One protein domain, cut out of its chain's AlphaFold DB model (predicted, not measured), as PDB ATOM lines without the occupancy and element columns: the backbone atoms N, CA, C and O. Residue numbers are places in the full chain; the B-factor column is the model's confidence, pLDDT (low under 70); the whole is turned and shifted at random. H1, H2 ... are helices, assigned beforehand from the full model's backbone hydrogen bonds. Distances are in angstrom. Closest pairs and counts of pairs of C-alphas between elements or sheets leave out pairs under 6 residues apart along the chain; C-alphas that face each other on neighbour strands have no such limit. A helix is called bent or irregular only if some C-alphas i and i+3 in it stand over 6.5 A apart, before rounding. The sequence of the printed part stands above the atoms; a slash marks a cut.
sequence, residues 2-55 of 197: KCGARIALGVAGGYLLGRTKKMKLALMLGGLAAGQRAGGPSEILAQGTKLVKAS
ATOM      1  N   LYS A   2     -57.901  44.370  33.800       65.88
ATOM      2  CA  LYS A   2     -56.833  44.760  34.764       65.88
ATOM      3  C   LYS A   2     -55.799  43.666  35.103       65.88
ATOM      4  O   LYS A   2     -54.808  43.962  35.759       65.88
ATOM      5  N   CYS A   3     -55.996  42.420  34.660       73.12
ATOM      6  CA  CYS A   3     -55.104  41.299  34.993       73.12
ATOM      7  C   CYS A   3     -53.832  41.257  34.128       73.12
ATOM      8  O   CYS A   3     -52.742  41.110  34.673       73.12
ATOM      9  N   GLY A   4     -53.955  41.453  32.808       81.56
ATOM     10  CA  GLY A   4     -52.816  41.413  31.879       81.56
ATOM     11  C   GLY A   4     -51.718  42.420  32.231       81.56
ATOM     12  O   GLY A   4     -50.561  42.036  32.342       81.56
ATOM     13  N   ALA A   5     -52.090  43.673  32.521       82.12
ATOM     14  CA  ALA A   5     -51.145  44.717  32.927       82.12
ATOM     15  C   ALA A   5     -50.361  44.359  34.206       82.12
ATOM     16  O   ALA A   5     -49.159  44.590  34.273       82.12
ATOM     17  N   ARG A   6     -51.012  43.738  35.202       82.25
ATOM     18  CA  ARG A   6     -50.356  43.312  36.454       82.25
ATOM     19  C   ARG A   6     -49.360  42.175  36.230       82.25
ATOM     20  O   ARG A   6     -48.289  42.187  36.824       82.25
ATOM     21  N   ILE A   7     -49.700  41.219  35.363       84.94
ATOM     22  CA  ILE A   7     -48.802  40.116  34.994       84.94
ATOM     23  C   ILE A   7     -47.617  40.654  34.180       84.94
ATOM     24  O   ILE A   7     -46.476  40.333  34.495       84.94
ATOM     25  N   ALA A   8     -47.868  41.522  33.195       86.69
ATOM     26  CA  ALA A   8     -46.822  42.147  32.387       86.69
ATOM     27  C   ALA A   8     -45.842  42.973  33.238       86.69
ATOM     28  O   ALA A   8     -44.635  42.811  33.092       86.69
ATOM     29  N   LEU A   9     -46.345  43.789  34.174       86.88
ATOM     30  CA  LEU A   9     -45.519  44.575  35.099       86.88
ATOM     31  C   LEU A   9     -44.692  43.666  36.023       86.88
ATOM     32  O   LEU A   9     -43.495  43.886  36.179       86.88
ATOM     33  N   GLY A  10     -45.288  42.598  36.566       85.06
ATOM     34  CA  GLY A  10     -44.568  41.611  37.378       85.06
ATOM     35  C   GLY A  10     -43.448  40.889  36.617       85.06
ATOM     36  O   GLY A  10     -42.357  40.712  37.155       85.06
ATOM     37  N   VAL A  11     -43.680  40.522  35.352       85.31
ATOM     38  CA  VAL A  11     -42.663  39.891  34.489       85.31
ATOM     39  C   VAL A  11     -41.572  40.887  34.087       85.31
ATOM     40  O   VAL A  11     -40.393  40.549  34.167       85.31
ATOM     41  N   ALA A  12     -41.930  42.119  33.714       83.69
ATOM     42  CA  ALA A  12     -40.970  43.162  33.350       83.69
ATOM     43  C   ALA A  12     -40.075  43.557  34.538       83.69
ATOM     44  O   ALA A  12     -38.851  43.576  34.406       83.69
ATOM     45  N   GLY A  13     -40.665  43.781  35.717       85.06
ATOM     46  CA  GLY A  13     -39.928  44.049  36.953       85.06
ATOM     47  C   GLY A  13     -39.045  42.872  37.373       85.06
ATOM     48  O   GLY A  13     -37.888  43.075  37.738       85.06
ATOM     49  N   GLY A  14     -39.540  41.636  37.246       83.94
ATOM     50  CA  GLY A  14     -38.752  40.425  37.495       83.94
ATOM     51  C   GLY A  14     -37.552  40.277  36.554       83.94
ATOM     52  O   GLY A  14     -36.460  39.939  37.004       83.94
ATOM     53  N   TYR A  15     -37.718  40.584  35.264       86.50
ATOM     54  CA  TYR A  15     -36.633  40.546  34.278       86.50
ATOM     55  C   TYR A  15     -35.588  41.647  34.521       86.50
ATOM     56  O   TYR A  15     -34.387  41.372  34.507       86.50
ATOM     57  N   LEU A  16     -36.025  42.877  34.817       83.75
ATOM     58  CA  LEU A  16     -35.138  44.005  35.120       83.75
ATOM     59  C   LEU A  16     -34.342  43.778  36.422       83.75
ATOM     60  O   LEU A  16     -33.131  44.006  36.468       83.75
ATOM     61  N   LEU A  17     -34.987  43.239  37.462       78.00
ATOM     62  CA  LEU A  17     -34.327  42.860  38.718       78.00
ATOM     63  C   LEU A  17     -33.394  41.643  38.555       78.00
ATOM     64  O   LEU A  17     -32.361  41.563  39.219       78.00
ATOM     65  N   GLY A  18     -33.718  40.723  37.641       80.50
ATOM     66  CA  GLY A  18     -32.822  39.642  37.225       80.50
ATOM     67  C   GLY A  18     -31.551  40.164  36.548       80.50
ATOM     68  O   GLY A  18     -30.448  39.731  36.880       80.50
ATOM     69  N   ARG A  19     -31.684  41.148  35.648       87.38
ATOM     70  CA  ARG A  19     -30.561  41.733  34.892       87.38
ATOM     71  C   ARG A  19     -29.575  42.520  35.764       87.38
ATOM     72  O   ARG A  19     -28.392  42.562  35.449       87.38
ATOM     73  N   THR A  20     -30.028  43.100  36.874       81.00
ATOM     74  CA  THR A  20     -29.209  43.950  37.766       81.00
ATOM     75  C   THR A  20     -28.386  43.182  38.814       81.00
ATOM     76  O   THR A  20     -27.854  43.802  39.731       81.00
ATOM     77  N   LYS A  21     -28.288  41.841  38.738       75.75
ATOM     78  CA  LYS A  21     -27.650  40.923  39.723       75.75
ATOM     79  C   LYS A  21     -28.251  40.946  41.152       75.75
ATOM     80  O   LYS A  21     -28.165  39.943  41.865       75.75
ATOM     81  N   LYS A  22     -28.942  42.020  41.560       81.56
ATOM     82  CA  LYS A  22     -29.576  42.225  42.882       81.56
ATOM     83  C   LYS A  22     -30.666  41.194  43.228       81.56
ATOM     84  O   LYS A  22     -31.043  41.079  44.394       81.56
ATOM     85  N   MET A  23     -31.106  40.377  42.265       81.50
ATOM     86  CA  MET A  23     -32.006  39.232  42.463       81.50
ATOM     87  C   MET A  23     -31.597  38.307  43.624       81.50
ATOM     88  O   MET A  23     -32.469  37.868  44.367       81.50
ATOM     89  N   LYS A  24     -30.299  38.026  43.833       79.06
ATOM     90  CA  LYS A  24     -29.836  37.133  44.921       79.06
ATOM     91  C   LYS A  24     -30.144  37.714  46.311       79.06
ATOM     92  O   LYS A  24     -30.639  37.000  47.179       79.06
ATOM     93  N   LEU A  25     -29.932  39.022  46.488       85.81
ATOM     94  CA  LEU A  25     -30.262  39.750  47.717       85.81
ATOM     95  C   LEU A  25     -31.785  39.864  47.901       85.81
ATOM     96  O   LEU A  25     -32.302  39.603  48.984       85.81
ATOM     97  N   ALA A  26     -32.511  40.184  46.826       83.38
ATOM     98  CA  ALA A  26     -33.970  40.282  46.834       83.38
ATOM     99  C   ALA A  26     -34.658  38.937  47.140       83.38
ATOM    100  O   ALA A  26     -35.675  38.918  47.830       83.38
ATOM    101  N   LEU A  27     -34.092  37.810  46.693       82.69
ATOM    102  CA  LEU A  27     -34.560  36.466  47.043       82.69
ATOM    103  C   LEU A  27     -34.264  36.097  48.500       82.69
ATOM    104  O   LEU A  27     -35.090  35.428  49.113       82.69
ATOM    105  N   MET A  28     -33.146  36.542  49.083       83.88
ATOM    106  CA  MET A  28     -32.888  36.348  50.516       83.88
ATOM    107  C   MET A  28     -33.819  37.201  51.384       83.88
ATOM    108  O   MET A  28     -34.495  36.662  52.257       83.88
ATOM    109  N   LEU A  29     -33.918  38.506  51.116       85.44
ATOM    110  CA  LEU A  29     -34.792  39.427  51.856       85.44
ATOM    111  C   LEU A  29     -36.274  39.058  51.689       85.44
ATOM    112  O   LEU A  29     -36.996  38.902  52.673       85.44
ATOM    113  N   GLY A  30     -36.718  38.857  50.447       81.75
ATOM    114  CA  GLY A  30     -38.081  38.442  50.125       81.75
ATOM    115  C   GLY A  30     -38.398  37.030  50.615       81.75
ATOM    116  O   GLY A  30     -39.495  36.799  51.114       81.75
ATOM    117  N   GLY A  31     -37.443  36.100  50.545       80.44
ATOM    118  CA  GLY A  31     -37.585  34.736  51.058       80.44
ATOM    119  C   GLY A  31     -37.689  34.679  52.582       80.44
ATOM    120  O   GLY A  31     -38.519  33.935  53.100       80.44
ATOM    121  N   LEU A  32     -36.924  35.505  53.301       79.19
ATOM    122  CA  LEU A  32     -37.018  35.633  54.757       79.19
ATOM    123  C   LEU A  32     -38.349  36.280  55.171       79.19
ATOM    124  O   LEU A  32     -39.073  35.718  55.991       79.19
ATOM    125  N   ALA A  33     -38.720  37.404  54.550       79.06
ATOM    126  CA  ALA A  33     -39.965  38.116  54.847       79.06
ATOM    127  C   ALA A  33     -41.224  37.299  54.490       79.06
ATOM    128  O   ALA A  33     -42.187  37.274  55.260       79.06
ATOM    129  N   ALA A  34     -41.222  36.590  53.357       73.25
ATOM    130  CA  ALA A  34     -42.302  35.676  52.984       73.25
ATOM    131  C   ALA A  34     -42.313  34.427  53.877       73.25
ATOM    132  O   ALA A  34     -43.374  34.041  54.360       73.25
ATOM    133  N   GLY A  35     -41.146  33.839  54.163       66.69
ATOM    134  CA  GLY A  35     -40.996  32.688  55.057       66.69
ATOM    135  C   GLY A  35     -41.570  32.945  56.449       66.69
ATOM    136  O   GLY A  35     -42.348  32.138  56.956       66.69
ATOM    137  N   GLN A  36     -41.262  34.108  57.026       68.12
ATOM    138  CA  GLN A  36     -41.763  34.539  58.332       68.12
ATOM    139  C   GLN A  36     -43.271  34.857  58.330       68.12
ATOM    140  O   GLN A  36     -43.912  34.773  59.376       68.12
ATOM    141  N   ARG A  37     -43.861  35.201  57.174       67.50
ATOM    142  CA  ARG A  37     -45.283  35.579  57.050       67.50
ATOM    143  C   ARG A  37     -46.201  34.459  56.534       67.50
ATOM    144  O   ARG A  37     -47.414  34.589  56.660       67.50
ATOM    145  N   ALA A  38     -45.656  33.374  55.981       66.44
ATOM    146  CA  ALA A  38     -46.411  32.293  55.333       66.44
ATOM    147  C   ALA A  38     -46.229  30.905  55.991       66.44
ATOM    148  O   ALA A  38     -46.264  29.888  55.303       66.44
ATOM    149  N   GLY A  39     -46.033  30.859  57.316       68.75
ATOM    150  CA  GLY A  39     -46.015  29.603  58.090       68.75
ATOM    151  C   GLY A  39     -44.693  28.822  58.063       68.75
ATOM    152  O   GLY A  39     -44.611  27.702  58.563       68.75
ATOM    153  N   GLY A  40     -43.629  29.405  57.507       78.12
ATOM    154  CA  GLY A  40     -42.335  28.741  57.353       78.12
ATOM    155  C   GLY A  40     -42.253  27.805  56.134       78.12
ATOM    156  O   GLY A  40     -43.230  27.584  55.414       78.12
ATOM    157  N   PRO A  41     -41.059  27.246  55.859       75.81
ATOM    158  CA  PRO A  41     -40.755  26.606  54.576       75.81
ATOM    159  C   PRO A  41     -41.625  25.377  54.280       75.81
ATOM    160  O   PRO A  41     -42.009  25.165  53.132       75.81
ATOM    161  N   SER A  42     -41.977  24.591  55.301       77.75
ATOM    162  CA  SER A  42     -42.790  23.377  55.157       77.75
ATOM    163  C   SER A  42     -44.211  23.667  54.667       77.75
ATOM    164  O   SER A  42     -44.738  22.930  53.833       77.75
ATOM    165  N   GLU A  43     -44.829  24.744  55.154       80.00
ATOM    166  CA  GLU A  43     -46.207  25.097  54.804       80.00
ATOM    167  C   GLU A  43     -46.276  25.751  53.415       80.00
ATOM    168  O   GLU A  43     -47.147  25.410  52.611       80.00
ATOM    169  N   ILE A  44     -45.271  26.561  53.063       79.94
ATOM    170  CA  ILE A  44     -45.061  27.058  51.694       79.94
ATOM    171  C   ILE A  44     -44.864  25.888  50.714       79.94
ATOM    172  O   ILE A  44     -45.472  25.883  49.642       79.94
ATOM    173  N   LEU A  45     -44.087  24.855  51.072       83.19
ATOM    174  CA  LEU A  45     -43.945  23.641  50.252       83.19
ATOM    175  C   LEU A  45     -45.270  22.878  50.103       83.19
ATOM    176  O   LEU A  45     -45.584  22.402  49.009       83.19
ATOM    177  N   ALA A  46     -46.059  22.756  51.171       83.81
ATOM    178  CA  ALA A  46     -47.359  22.088  51.128       83.81
ATOM    179  C   ALA A  46     -48.347  22.829  50.208       83.81
ATOM    180  O   ALA A  46     -49.024  22.204  49.389       83.81
ATOM    181  N   GLN A  47     -48.386  24.161  50.273       83.56
ATOM    182  CA  GLN A  47     -49.210  24.988  49.386       83.56
ATOM    183  C   GLN A  47     -48.697  24.952  47.937       83.56
ATOM    184  O   GLN A  47     -49.483  24.731  47.016       83.56
ATOM    185  N   GLY A  48     -47.385  25.074  47.722       83.00
ATOM    186  CA  GLY A  48     -46.755  25.011  46.400       83.00
ATOM    187  C   GLY A  48     -46.965  23.665  45.704       83.00
ATOM    188  O   GLY A  48     -47.397  23.620  44.555       83.00
ATOM    189  N   THR A  49     -46.761  22.546  46.404       84.56
ATOM    190  CA  THR A  49     -47.022  21.205  45.843       84.56
ATOM    191  C   THR A  49     -48.510  20.953  45.585       84.56
ATOM    192  O   THR A  49     -48.842  20.241  44.637       84.56
ATOM    193  N   LYS A  50     -49.416  21.566  46.358       83.62
ATOM    194  CA  LYS A  50     -50.866  21.540  46.099       83.62
ATOM    195  C   LYS A  50     -51.244  22.361  44.858       83.62
ATOM    196  O   LYS A  50     -52.068  21.902  44.075       83.62
ATOM    197  N   LEU A  51     -50.610  23.516  44.641       83.69
ATOM    198  CA  LEU A  51     -50.777  24.351  43.442       83.69
ATOM    199  C   LEU A  51     -50.245  23.667  42.173       83.69
ATOM    200  O   LEU A  51     -50.936  23.652  41.159       83.69
ATOM    201  N   VAL A  52     -49.066  23.040  42.235       85.44
ATOM    202  CA  VAL A  52     -48.503  22.275  41.106       85.44
ATOM    203  C   VAL A  52     -49.397  21.082  40.755       85.44
ATOM    204  O   VAL A  52     -49.736  20.901  39.591       85.44
ATOM    205  N   LYS A  53     -49.884  20.327  41.751       82.69
ATOM    206  CA  LYS A  53     -50.841  19.223  41.534       82.69
ATOM    207  C   LYS A  53     -52.209  19.676  41.011       82.69
ATOM    208  O   LYS A  53     -52.925  18.861  40.438       82.69
ATOM    209  N   ALA A  54     -52.581  20.943  41.195       83.75
ATOM    210  CA  ALA A  54     -53.824  21.505  40.669       83.75
ATOM    211  C   ALA A  54     -53.742  21.894  39.178       83.75
ATOM    212  O   ALA A  54     -54.769  22.240  38.597       83.75
ATOM    213  N   SER A  55     -52.561  21.834  38.544       83.94
ATOM    214  CA  SER A  55     -52.395  22.115  37.112       83.94
ATOM    215  C   SER A  55     -51.383  21.163  36.447       83.94
ATOM    216  O   SER A  55     -50.187  21.223  36.752       83.94
TER     217      SER A  55
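Overview. This is residues 2 to 55 of the 197 residues of an uncharacterized protein of Pseudonocardia asaccharolytica DSM 44247 = NBRC 16224 (UniProt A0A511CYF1). Three helices make an open arch: H2 is the crossbar, and H1 and H3 are two legs that stand off from its opposite ends, with an empty space between them. H1 and H2 meet in a corner near Leu 17 and Met 23, H2 and H3 in another near Gly 35 and Pro 41, and the far parts of the legs, residues 2 to 13 and 48 to 55, stick out free. The printed part has 54 residues with three named helices, in the order H1, H2, H3, and no named strand; its class is all helix. The whole is loose, with a radius of gyration of the C-alphas of 13.8 A, and the C-alphas span 30 by 28 by 17 A along their three main axes.

Along the chain. The longest helix by residues is H1, residues 3 to 19, which measures 24.5 A from C-alpha 3 at (-55.104, 41.299, 34.993) to C-alpha 19 at (-30.561, 41.733, 34.892). H2 is residues 23 to 37, 20.1 A from first to last C-alpha, and begins with C-alpha 23 at (-32.006, 39.232, 42.463). H3 is residues 41 to 53, 18.1 A long, and ends with C-alpha 53 at (-50.841, 19.223, 41.534).

Arrangement. H1 and H2 are close but not clearly touching, with 1 pair of C-alphas within 8 A. Their closest C-alphas, those of Leu 17 and Met 23, are 5.7 A apart. The two helices run opposite ways at a steep tilt of 53 degrees. H2 and H3 are also close but not clearly touching, with 2 pairs of C-alphas within 8 A. Their closest C-alphas are those of Gly 35 and Pro 41, at 6.1 A. The lines of H2 and H3 are about perpendicular, at 80 degrees. H1 and H3 are apart. In H1, H2 and H3 every backbone O i to N i+4 pair is within hydrogen-bond range, and no helix is bent.

Size, cuts and confidence. The two C-alphas farthest apart are those of Thr 20 and Ala 54, at 33.4 A, while the C-alphas of Lys 2 and Ser 55, the first and last printed, are 23.2 A apart. Residues 2 to 13, of which 3 to 13 belong to H1, stand free, and so do residues 48 to 55, of which 48 to 53 belong to H3. The body without these stretches has 34 residues and spans 30 by 15 by 10 A. The links from H1 to H2 and from H2 to H3 are tight, with 3 residues each, and the printed part has no cut. The mean pLDDT of the printed part is 80.5; residue 2 and residues 35 to 39 are under 70.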